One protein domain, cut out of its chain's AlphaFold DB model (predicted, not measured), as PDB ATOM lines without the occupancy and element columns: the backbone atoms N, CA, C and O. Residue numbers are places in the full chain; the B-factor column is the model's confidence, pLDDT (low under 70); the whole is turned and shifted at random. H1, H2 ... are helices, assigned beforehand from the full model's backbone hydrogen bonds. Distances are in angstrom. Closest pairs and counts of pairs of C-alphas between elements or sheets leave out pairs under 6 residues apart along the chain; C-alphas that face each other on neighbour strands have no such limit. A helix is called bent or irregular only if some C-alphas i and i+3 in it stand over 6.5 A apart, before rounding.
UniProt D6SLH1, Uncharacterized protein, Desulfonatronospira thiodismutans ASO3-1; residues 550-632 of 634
ATOM      1  N   GLU A 550     102.523 100.419 143.093       66.38
ATOM      2  CA  GLU A 550     101.612 100.371 141.961       66.38
ATOM      3  C   GLU A 550     102.380 100.235 140.634       66.38
ATOM      4  O   GLU A 550     101.994  99.434 139.783       66.38
ATOM      5  N   LEU A 551     103.517 100.931 140.471       69.88
ATOM      6  CA  LEU A 551     104.415 100.746 139.320       69.88
ATOM      7  C   LEU A 551     105.014  99.333 139.285       69.88
ATOM      8  O   LEU A 551     105.065  98.715 138.221       69.88
ATOM      9  N   LEU A 552     105.417  98.800 140.444       71.38
ATOM     10  CA  LEU A 552     105.921  97.427 140.562       71.38
ATOM     11  C   LEU A 552     104.809  96.394 140.297       71.38
ATOM     12  O   LEU A 552     105.037  95.406 139.596       71.38
ATOM     13  N   ALA A 553     103.587  96.644 140.776       73.69
ATOM     14  CA  ALA A 553     102.434  95.783 140.517       73.69
ATOM     15  C   ALA A 553     102.111  95.686 139.011       73.69
ATOM     16  O   ALA A 553     101.853  94.588 138.514       73.69
ATOM     17  N   LEU A 554     102.204  96.794 138.264       74.56
ATOM     18  CA  LEU A 554     101.961  96.823 136.813       74.56
ATOM     19  C   LEU A 554     102.963  95.984 135.998       74.56
ATOM     20  O   LEU A 554     102.592  95.483 134.934       74.56
ATOM     21  N   VAL A 555     104.190  95.763 136.490       76.06
ATOM     22  CA  VAL A 555     105.137  94.823 135.858       76.06
ATOM     23  C   VAL A 555     104.604  93.392 135.918       76.06
ATOM     24  O   VAL A 555     104.636  92.684 134.914       76.06
ATOM     25  N   SER A 556     104.043  92.973 137.058       68.44
ATOM     26  CA  SER A 556     103.514  91.608 137.229       68.44
ATOM     27  C   SER A 556     102.243  91.310 136.416       68.44
ATOM     28  O   SER A 556     101.799  90.165 136.370       68.44
ATOM     29  N   GLN A 557     101.669  92.329 135.768       74.62
ATOM     30  CA  GLN A 557     100.463  92.248 134.937       74.62
ATOM     31  C   GLN A 557     100.744  92.472 133.438       74.62
ATOM     32  O   GLN A 557      99.802  92.664 132.673       74.62
ATOM     33  N   GLU A 558     102.018  92.508 133.017       66.62
ATOM     34  CA  GLU A 558     102.452  92.868 131.648       66.62
ATOM     35  C   GLU A 558     101.964  94.268 131.185       66.62
ATOM     36  O   GLU A 558     101.982  94.593 130.000       66.62
ATOM     37  N   GLY A 559     101.540  95.127 132.123       70.62
ATOM     38  CA  GLY A 559     100.857  96.399 131.854       70.62
ATOM     39  C   GLY A 559     101.741  97.650 131.908       70.62
ATOM     40  O   GLY A 559     101.236  98.759 131.699       70.62
ATOM     41  N   LEU A 560     103.039  97.512 132.209       85.25
ATOM     42  CA  LEU A 560     103.940  98.656 132.364       85.25
ATOM     43  C   LEU A 560     104.196  99.357 131.018       85.25
ATOM     44  O   LEU A 560     105.012  98.936 130.201       85.25
ATOM     45  N   THR A 561     103.519 100.485 130.829       91.69
ATOM     46  CA  THR A 561     103.667 101.383 129.677       91.69
ATOM     47  C   THR A 561     104.033 102.789 130.139       91.69
ATOM     48  O   THR A 561     103.854 103.150 131.303       91.69
ATOM     49  N   VAL A 562     104.507 103.634 129.225       87.62
ATOM     50  CA  VAL A 562     104.823 105.050 129.500       87.62
ATOM     51  C   VAL A 562     103.615 105.836 130.044       87.62
ATOM     52  O   VAL A 562     103.784 106.828 130.753       87.62
ATOM     53  N   ARG A 563     102.382 105.380 129.783       87.88
ATOM     54  CA  ARG A 563     101.160 105.913 130.405       87.88
ATOM     55  C   ARG A 563     101.175 105.803 131.933       87.88
ATOM     56  O   ARG A 563     100.691 106.725 132.578       87.88
ATOM     57  N   ALA A 564     101.751 104.737 132.493       85.50
ATOM     58  CA  ALA A 564     101.913 104.577 133.938       85.50
ATOM     59  C   ALA A 564     102.896 105.616 134.496       85.50
ATOM     60  O   ALA A 564     102.539 106.363 135.399       85.50
ATOM     61  N   PHE A 565     104.077 105.756 133.885       82.31
ATOM     62  CA  PHE A 565     105.052 106.796 134.247       82.31
ATOM     63  C   PHE A 565     104.445 108.202 134.215       82.31
ATOM     64  O   PHE A 565     104.672 108.990 135.124       82.31
ATOM     65  N   ARG A 566     103.599 108.510 133.221       83.25
ATOM     66  CA  ARG A 566     102.873 109.789 133.186       83.25
ATOM     67  C   ARG A 566     101.822 109.925 134.296       83.25
ATOM     68  O   ARG A 566     101.606 111.040 134.755       83.25
ATOM     69  N   ALA A 567     101.156 108.843 134.697       78.81
ATOM     70  CA  ALA A 567     100.150 108.868 135.762       78.81
ATOM     71  C   ALA A 567     100.757 109.088 137.162       78.81
ATOM     72  O   ALA A 567     100.077 109.627 138.026       78.81
ATOM     73  N   PHE A 568     102.029 108.725 137.357       77.88
ATOM     74  CA  PHE A 568     102.810 108.993 138.574       77.88
ATOM     75  C   PHE A 568     103.811 110.157 138.404       77.88
ATOM     76  O   PHE A 568     104.788 110.242 139.140       77.88
ATOM     77  N   GLU A 569     103.609 111.007 137.394       81.00
ATOM     78  CA  GLU A 569     104.438 112.168 137.009       81.00
ATOM     79  C   GLU A 569     105.946 111.929 136.733       81.00
ATOM     80  O   GLU A 569     106.628 112.850 136.281       81.00
ATOM     81  N   ASP A 570     106.464 110.700 136.867       82.44
ATOM     82  CA  ASP A 570     107.854 110.296 136.580       82.44
ATOM     83  C   ASP A 570     108.177 110.245 135.066       82.44
ATOM     84  O   ASP A 570     108.606 109.234 134.507       82.44
ATOM     85  N   VAL A 571     107.972 111.358 134.355       88.62
ATOM     86  CA  VAL A 571     108.339 111.517 132.940       88.62
ATOM     87  C   VAL A 571     109.463 112.544 132.752       88.62
ATOM     88  O   VAL A 571     109.420 113.645 133.304       88.62
ATOM     89  N   PRO A 572     110.491 112.240 131.940       89.56
ATOM     90  CA  PRO A 572     111.670 113.086 131.842       89.56
ATOM     91  C   PRO A 572     111.396 114.388 131.066       89.56
ATOM     92  O   PRO A 572     110.598 114.396 130.122       89.56
ATOM     93  N   PRO A 573     112.123 115.485 131.364       84.50
ATOM     94  CA  PRO A 573     112.031 116.732 130.607       84.50
ATOM     95  C   PRO A 573     112.129 116.526 129.086       84.50
ATOM     96  O   PRO A 573     112.914 115.709 128.592       84.50
ATOM     97  N   GLY A 574     111.288 117.257 128.352       84.94
ATOM     98  CA  GLY A 574     111.065 117.075 126.915       84.94
ATOM     99  C   GLY A 574     109.937 116.094 126.557       84.94
ATOM    100  O   GLY A 574     109.565 116.028 125.386       84.94
ATOM    101  N   PHE A 575     109.345 115.380 127.530       94.38
ATOM    102  CA  PHE A 575     108.311 114.357 127.300       94.38
ATOM    103  C   PHE A 575     107.185 114.795 126.347       94.38
ATOM    104  O   PHE A 575     106.954 114.142 125.330       94.38
ATOM    105  N   ASN A 576     106.517 115.920 126.624       89.69
ATOM    106  CA  ASN A 576     105.392 116.388 125.804       89.69
ATOM    107  C   ASN A 576     105.815 116.732 124.360       89.69
ATOM    108  O   ASN A 576     105.066 116.456 123.424       89.69
ATOM    109  N   SER A 577     107.034 117.249 124.158       91.00
ATOM    110  CA  SER A 577     107.589 117.522 122.821       91.00
ATOM    111  C   SER A 577     107.841 116.226 122.041       91.00
ATOM    112  O   SER A 577     107.430 116.096 120.886       91.00
ATOM    113  N   LEU A 578     108.440 115.223 122.696       92.69
ATOM    114  CA  LEU A 578     108.643 113.890 122.125       92.69
ATOM    115  C   LEU A 578     107.302 113.211 121.787       92.69
ATOM    116  O   LEU A 578     107.166 112.630 120.709       92.69
ATOM    117  N   ALA A 579     106.301 113.325 122.667       92.38
ATOM    118  CA  ALA A 579     104.958 112.787 122.455       92.38
ATOM    119  C   ALA A 579     104.269 113.416 121.233       92.38
ATOM    120  O   ALA A 579     103.703 112.698 120.409       92.38
ATOM    121  N   MET A 580     104.352 114.742 121.070       87.56
ATOM    122  CA  MET A 580     103.799 115.443 119.905       87.56
ATOM    123  C   MET A 580     104.522 115.062 118.604       87.56
ATOM    124  O   MET A 580     103.862 114.787 117.600       87.56
ATOM    125  N   HIS A 581     105.859 114.968 118.625       89.75
ATOM    126  CA  HIS A 581     106.670 114.529 117.478       89.75
ATOM    127  C   HIS A 581     106.310 113.108 117.020       89.75
ATOM    128  O   HIS A 581     106.141 112.866 115.826       89.75
ATOM    129  N   LEU A 582     106.143 112.175 117.964       90.38
ATOM    130  CA  LEU A 582     105.740 110.793 117.683       90.38
ATOM    131  C   LEU A 582     104.280 110.686 117.217       90.38
ATOM    132  O   LEU A 582     104.003 109.975 116.246       90.38
ATOM    133  N   ARG A 583     103.356 111.449 117.817       91.12
ATOM    134  CA  ARG A 583     101.945 111.496 117.392       91.12
ATOM    135  C   ARG A 583     101.804 111.997 115.953       91.12
ATOM    136  O   ARG A 583     101.021 111.433 115.194       91.12
ATOM    137  N   GLY A 584     102.626 112.968 115.542       81.06
ATOM    138  CA  GLY A 584     102.737 113.426 114.149       81.06
ATOM    139  C   GLY A 584     103.231 112.363 113.152       81.06
ATOM    140  O   GLY A 584     103.119 112.559 111.946       81.06
ATOM    141  N   GLN A 585     103.741 111.226 113.637       87.62
ATOM    142  CA  GLN A 585     104.153 110.059 112.846       87.62
ATOM    143  C   GLN A 585     103.235 108.839 113.062       87.62
ATOM    144  O   GLN A 585     103.598 107.721 112.692       87.62
ATOM    145  N   GLY A 586     102.063 109.029 113.680       89.00
ATOM    146  CA  GLY A 586     101.111 107.952 113.966       89.00
ATOM    147  C   GLY A 586     101.564 106.985 115.066       89.00
ATOM    148  O   GLY A 586     101.183 105.818 115.036       89.00
ATOM    149  N   LYS A 587     102.400 107.437 116.012       90.06
ATOM    150  CA  LYS A 587     102.902 106.632 117.139       90.06
ATOM    151  C   LYS A 587     102.395 107.196 118.466       90.06
ATOM    152  O   LYS A 587     102.610 108.373 118.744       90.06
ATOM    153  N   ASP A 588     101.745 106.368 119.284       93.00
ATOM    154  CA  ASP A 588     101.371 106.748 120.650       93.00
ATOM    155  C   ASP A 588     102.528 106.463 121.611       93.00
ATOM    156  O   ASP A 588     102.810 105.310 121.922       93.00
ATOM    157  N   LEU A 589     103.184 107.519 122.101       94.62
ATOM    158  CA  LEU A 589     104.222 107.385 123.123       94.62
ATOM    159  C   LEU A 589     103.668 106.865 124.457       94.62
ATOM    160  O   LEU A 589     104.420 106.253 125.197       94.62
ATOM    161  N   LEU A 590     102.388 107.088 124.781       91.38
ATOM    162  CA  LEU A 590     101.808 106.652 126.057       91.38
ATOM    163  C   LEU A 590     101.570 105.139 126.081       91.38
ATOM    164  O   LEU A 590     101.839 104.501 127.092       91.38
ATOM    165  N   GLY A 591     101.096 104.564 124.976       90.38
ATOM    166  CA  GLY A 591     100.953 103.117 124.786       90.38
ATOM    167  C   GLY A 591     102.261 102.362 124.517       90.38
ATOM    168  O   GLY A 591     102.201 101.188 124.160       90.38
ATOM    169  N   ALA A 592     103.424 103.008 124.648       91.69
ATOM    170  CA  ALA A 592     104.716 102.353 124.477       91.69
ATOM    171  C   ALA A 592     105.093 101.521 125.715       91.69
ATOM    172  O   ALA A 592     105.143 102.038 126.834       91.69
ATOM    173  N   ASP A 593     105.385 100.247 125.477       92.06
ATOM    174  CA  ASP A 593     106.120  99.344 126.369       92.06
ATOM    175  C   ASP A 593     107.647  99.465 126.149       92.06
ATOM    176  O   ASP A 593     108.113 100.226 125.289       92.06
ATOM    177  N   ILE A 594     108.442  98.711 126.918       92.94
ATOM    178  CA  ILE A 594     109.912  98.745 126.836       92.94
ATOM    179  C   ILE A 594     110.428  98.339 125.447       92.94
ATOM    180  O   ILE A 594     111.341  98.960 124.901       92.94
ATOM    181  N   ASP A 595     109.767  97.354 124.847       91.56
ATOM    182  CA  ASP A 595     110.063  96.747 123.556       91.56
ATOM    183  C   ASP A 595     109.855  97.771 122.421       91.56
ATOM    184  O   ASP A 595     110.633  97.855 121.469       91.56
ATOM    185  N   GLN A 596     108.800  98.586 122.513       93.00
ATOM    186  CA  GLN A 596     108.509  99.701 121.610       93.00
ATOM    187  C   GLN A 596     109.498 100.859 121.790       93.00
ATOM    188  O   GLN A 596     109.966 101.412 120.788       93.00
ATOM    189  N   LEU A 597     109.855 101.201 123.034       93.75
ATOM    190  CA  LEU A 597     110.874 102.215 123.321       93.75
ATOM    191  C   LEU A 597     112.235 101.818 122.730       93.75
ATOM    192  O   LEU A 597     112.844 102.631 122.030       93.75
ATOM    193  N   GLU A 598     112.686 100.575 122.924       93.75
ATOM    194  CA  GLU A 598     113.957 100.092 122.370       93.75
ATOM    195  C   GLU A 598     113.938 100.103 120.832       93.75
ATOM    196  O   GLU A 598     114.849 100.639 120.193       93.75
ATOM    197  N   LYS A 599     112.849  99.621 120.212       93.00
ATOM    198  CA  LYS A 599     112.655  99.677 118.750       93.00
ATOM    199  C   LYS A 599     112.736 101.104 118.213       93.00
ATOM    200  O   LYS A 599     113.266 101.300 117.118       93.00
ATOM    201  N   TRP A 600     112.242 102.110 118.937       94.12
ATOM    202  CA  TRP A 600     112.325 103.512 118.509       94.12
ATOM    203  C   TRP A 600     113.701 104.136 118.768       94.12
ATOM    204  O   TRP A 600     114.161 104.906 117.926       94.12
ATOM    205  N   ILE A 601     114.396 103.757 119.846       91.69
ATOM    206  CA  ILE A 601     115.799 104.138 120.098       91.69
ATOM    207  C   ILE A 601     116.697 103.616 118.970       91.69
ATOM    208  O   ILE A 601     117.449 104.389 118.373       91.69
ATOM    209  N   ASN A 602     116.552 102.338 118.612       89.19
ATOM    210  CA  ASN A 602     117.290 101.689 117.527       89.19
ATOM    211  C   ASN A 602     116.872 102.178 116.120       89.19
ATOM    212  O   ASN A 602     117.569 101.914 115.142       89.19
ATOM    213  N   SER A 603     115.766 102.929 116.009       87.81
ATOM    214  CA  SER A 603     115.244 103.498 114.753       87.81
ATOM    215  C   SER A 603     115.343 105.030 114.671       87.81
ATOM    216  O   SER A 603     114.818 105.616 113.720       87.81
ATOM    217  N   ALA A 604     115.981 105.700 115.636       79.81
ATOM    218  CA  ALA A 604     115.846 107.142 115.874       79.81
ATOM    219  C   ALA A 604     116.095 108.050 114.649       79.81
ATOM    220  O   ALA A 604     115.357 109.020 114.441       79.81
ATOM    221  N   ASP A 605     117.077 107.713 113.806       76.31
ATOM    222  CA  ASP A 605     117.408 108.466 112.586       76.31
ATOM    223  C   ASP A 605     116.271 108.413 111.549       76.31
ATOM    224  O   ASP A 605     115.918 109.425 110.938       76.31
ATOM    225  N   SER A 606     115.623 107.251 111.398       78.81
ATOM    226  CA  SER A 606     114.448 107.082 110.527       78.81
ATOM    227  C   SER A 606     113.213 107.823 111.049       78.81
ATOM    228  O   SER A 606     112.405 108.311 110.258       78.81
ATOM    229  N   LEU A 607     113.111 107.981 112.375       85.31
ATOM    230  CA  LEU A 607     112.061 108.741 113.059       85.31
ATOM    231  C   LEU A 607     112.358 110.252 113.103       85.31
ATOM    232  O   LEU A 607     111.606 111.013 113.722       85.31
ATOM    233  N   ARG A 608     113.446 110.704 112.456       86.88
ATOM    234  CA  ARG A 608     113.873 112.113 112.350       86.88
ATOM    235  C   ARG A 608     113.901 112.838 113.704       86.88
ATOM    236  O   ARG A 608     113.516 114.003 113.800       86.88
ATOM    237  N   MET A 609     114.284 112.134 114.769       88.44
ATOM    238  CA  MET A 609     114.287 112.684 116.126       88.44
ATOM    239  C   MET A 609     115.431 113.681 116.326       88.44
ATOM    240  O   MET A 609     116.564 113.413 115.933       88.44
ATOM    241  N   SER A 610     115.152 114.800 117.002       90.94
ATOM    242  CA  SER A 610     116.199 115.699 117.500       90.94
ATOM    243  C   SER A 610     117.060 114.993 118.557       90.94
ATOM    244  O   SER A 610     116.610 114.051 119.210       90.94
ATOM    245  N   ALA A 611     118.287 115.470 118.784       88.50
ATOM    246  CA  ALA A 611     119.155 114.923 119.832       88.50
ATOM    247  C   ALA A 611     118.520 115.008 121.239       88.50
ATOM    248  O   ALA A 611     118.773 114.158 122.091       88.50
ATOM    249  N   GLU A 612     117.655 116.000 121.469       86.00
ATOM    250  CA  GLU A 612     116.860 116.131 122.690       86.00
ATOM    251  C   GLU A 612     115.759 115.064 122.772       86.00
ATOM    252  O   GLU A 612     115.699 114.340 123.760       86.00
ATOM    253  N   HIS A 613     114.979 114.859 121.702       92.69
ATOM    254  CA  HIS A 613     113.996 113.771 121.613       92.69
ATOM    255  C   HIS A 613     114.638 112.393 121.848       92.69
ATOM    256  O   HIS A 613     114.104 111.591 122.614       92.69
ATOM    257  N   GLN A 614     115.813 112.132 121.263       91.88
ATOM    258  CA  GLN A 614     116.563 110.891 121.495       91.88
ATOM    259  C   GLN A 614     117.003 110.732 122.962       91.88
ATOM    260  O   GLN A 614     116.985 109.623 123.494       91.88
ATOM    261  N   LYS A 615     117.382 111.828 123.631       92.12
ATOM    262  CA  LYS A 615     117.772 111.846 125.051       92.12
ATOM    263  C   LYS A 615     116.573 111.600 125.976       92.12
ATOM    264  O   LYS A 615     116.689 110.807 126.906       92.12
ATOM    265  N   THR A 616     115.428 112.227 125.710       92.56
ATOM    266  CA  THR A 616     114.169 112.001 126.444       92.56
ATOM    267  C   THR A 616     113.684 110.556 126.280       92.56
ATOM    268  O   THR A 616     113.311 109.923 127.265       92.56
ATOM    269  N   LEU A 617     113.758 109.996 125.065       93.94
ATOM    270  CA  LEU A 617     113.358 108.613 124.784       93.94
ATOM    271  C   LEU A 617     114.253 107.588 125.504       93.94
ATOM    272  O   LEU A 617     113.747 106.634 126.090       93.94
ATOM    273  N   LYS A 618     115.576 107.807 125.513       94.06
ATOM    274  CA  LYS A 618     116.521 106.957 126.260       94.06
ATOM    275  C   LYS A 618     116.282 107.009 127.767       94.06
ATOM    276  O   LYS A 618     116.285 105.959 128.395       94.06
ATOM    277  N   LYS A 619     115.971 108.184 128.330       93.19
ATOM    278  CA  LYS A 619     115.596 108.306 129.748       93.19
ATOM    279  C   LYS A 619     114.349 107.495 130.113       93.19
ATOM    280  O   LYS A 619     114.401 106.760 131.090       93.19
ATOM    281  N   LEU A 620     113.282 107.560 129.309       93.50
ATOM    282  CA  LEU A 620     112.081 106.734 129.519       93.50
ATOM    283  C   LEU A 620     112.420 105.234 129.550       93.50
ATOM    284  O   LEU A 620     111.970 104.512 130.433       93.50
ATOM    285  N   HIS A 621     113.254 104.778 128.614       95.06
ATOM    286  CA  HIS A 621     113.718 103.392 128.550       95.06
ATOM    287  C   HIS A 621     114.611 103.009 129.748       95.06
ATOM    288  O   HIS A 621     114.492 101.905 130.275       95.06
ATOM    289  N   GLU A 622     115.477 103.908 130.223       91.62
ATOM    290  CA  GLU A 622     116.289 103.715 131.436       91.62
ATOM    291  C   GLU A 622     115.428 103.648 132.712       91.62
ATOM    292  O   GLU A 622     115.671 102.796 133.563       91.62
ATOM    293  N   GLN A 623     114.406 104.502 132.845       90.06
ATOM    294  CA  GLN A 623     113.451 104.483 133.964       90.06
ATOM    295  C   GLN A 623     112.617 103.195 133.959       90.06
ATOM    296  O   GLN A 623     112.530 102.508 134.974       90.06
ATOM    297  N   MET A 624     112.082 102.808 132.798       90.81
ATOM    298  CA  MET A 624     111.276 101.596 132.651       90.81
ATOM    299  C   MET A 624     112.080 100.313 132.924       90.81
ATOM    300  O   MET A 624     111.594  99.444 133.646       90.81
ATOM    301  N   ASN A 625     113.340 100.234 132.475       89.50
ATOM    302  CA  ASN A 625     114.243  99.135 132.849       89.50
ATOM    303  C   ASN A 625     114.484  99.057 134.365       89.50
ATOM    304  O   ASN A 625     114.510  97.958 134.912       89.50
ATOM    305  N   LYS A 626     114.645 100.192 135.061       86.88
ATOM    306  CA  LYS A 626     114.829 100.193 136.524       86.88
ATOM    307  C   LYS A 626     113.607  99.652 137.264       86.88
ATOM    308  O   LYS A 626     113.782  98.866 138.188       86.88
ATOM    309  N   VAL A 627     112.392 100.022 136.847       84.94
ATOM    310  CA  VAL A 627     111.151  99.492 137.440       84.94
ATOM    311  C   VAL A 627     111.023  97.986 137.192       84.94
ATOM    312  O   VAL A 627     110.699  97.246 138.117       84.94
ATOM    313  N   MET A 628     111.343  97.507 135.985       83.19
ATOM    314  CA  MET A 628     111.339  96.067 135.682       83.19
ATOM    315  C   MET A 628     112.370  95.298 136.520       83.19
ATOM    316  O   MET A 628     112.020  94.289 137.132       83.19
ATOM    317  N   GLN A 629     113.598  95.813 136.641       82.38
ATOM    318  CA  GLN A 629     114.654  95.213 137.466       82.38
ATOM    319  C   GLN A 629     114.288  95.195 138.958       82.38
ATOM    320  O   GLN A 629     114.492  94.176 139.616       82.38
ATOM    321  N   ALA A 630     113.690  96.271 139.482       79.19
ATOM    322  CA  ALA A 630     113.184  96.330 140.856       79.19
ATOM    323  C   ALA A 630     112.021  95.347 141.105       79.19
ATOM    324  O   ALA A 630     111.890  94.809 142.202       79.19
ATOM    325  N   ALA A 631     111.216  95.055 140.078       78.06
ATOM    326  CA  ALA A 631     110.179  94.023 140.101       78.06
ATOM    327  C   ALA A 631     110.700  92.596 139.801       78.06
ATOM    328  O   ALA A 631     109.908  91.656 139.734       78.06
ATOM    329  N   GLY A 632     112.013  92.409 139.615       76.50
ATOM    330  CA  GLY A 632     112.631  91.102 139.365       76.50
ATOM    331  C   GLY A 632     112.466  90.556 137.940       76.50
ATOM    332  O   GLY A 632     112.672  89.360 137.729       76.50
TER     333      GLY A 632
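Overview. This is residues 550 to 632 of the 634 residues of an uncharacterized protein of Desulfonatronospira thiodismutans ASO3-1 (UniProt D6SLH1). One long helix, H5, runs the length of the domain like a beam, with three short helices, H1, H2 and H3, in a row along one side of it and set crosswise to it. A fourth short helix, H4, lies alongside the long one on another side and runs back against it, so that H4 and H5 form a helical hairpin. The printed part has 83 residues with five named helices, in the order H1, H2, H3, H4, H5, and no named strand; its class is all helix. It is compact, with a radius of gyration of the C-alphas of 12.2 A, and elongated in outline, spanning 34 by 22 by 20 A.

Along the chain. Begin at Glu 550, whose C-alpha stands at (101.612, 100.371, 141.961); from there H1 takes residues 550 to 555 and ends at Val 555, 9.0 A from its first C-alpha. After six residues you reach H2, residues 562 to 567, from Val 562 to Ala 567, 8.7 A long. Seven residues further on, find C-alpha 575 at (108.311, 114.357, 127.300); there H3 begins, and its residues 575 to 583 cover 12.1 A. Ten residues lead on to H4, residues 594 to 601, which runs 10.4 A from Ile 594 to Ile 601. Nine more residues bring you to H5, residues 611 to 630, the longest helix with 20 residues. It runs 28.7 A from Ala 611 to Ala 630, whose C-alpha stands at (113.184, 96.330, 140.856). No helix is bent or irregular.

Arrangement. Start from H5, the hub, which touches three other helices, H1, H3 and H4. H1 touches H5 about perpendicular, at 89 degrees, and meets residues 627 to 630 of H5 alone; look at Val 555 and Met 628, the closest C-alphas of the two, 6.3 A apart. H2 touches no helix. It is close to H5 but not clearly touching, about perpendicular at 81 degrees, with the C-alphas of Val 562 and Leu 620 the closest at 7.5 A. H1 and H2 are also close but not clearly touching, at a shallow tilt of 14 degrees, opposite ways; their closest C-alphas, those of Leu 551 and Ala 564, are 7.1 A apart. H3 touches H5 with residues 613 to 617 of H5 alone, about perpendicular at 75 degrees; find the C-alphas of Leu 578 and His 613, the closest of the two helices, 5.4 A apart. H4 and H5 touch at a shallow tilt of 22 degrees, opposite ways, with 11 pairs of C-alphas within 8 A; the closest are those of Leu 597 and His 621 at 6.1 A. H1 is apart from H3 and from H4, H2 is apart from H3 and from H4, and H3 is apart from H4. In H2, H3, H4 and H5 every pair of O i and N i+4 is within hydrogen-bond range; in H1 it is 1 of 2.

Size, cuts and confidence. The two C-alphas farthest apart are those of Gly 584 and Gly 632, at 35.1 A, while the first and last printed C-alphas, those of Glu 550 and Gly 632, are 14.6 A apart. The printed part has no cut. The four links between the helices are short, and no link is long. Look at the B-factor column for the model's own confidence: the mean pLDDT of the printed part is 86.2, and four residues are under 70, namely residues 550 to 551, 556 and 558. The mean pLDDT of H1 is 72, and that of H4 is 93.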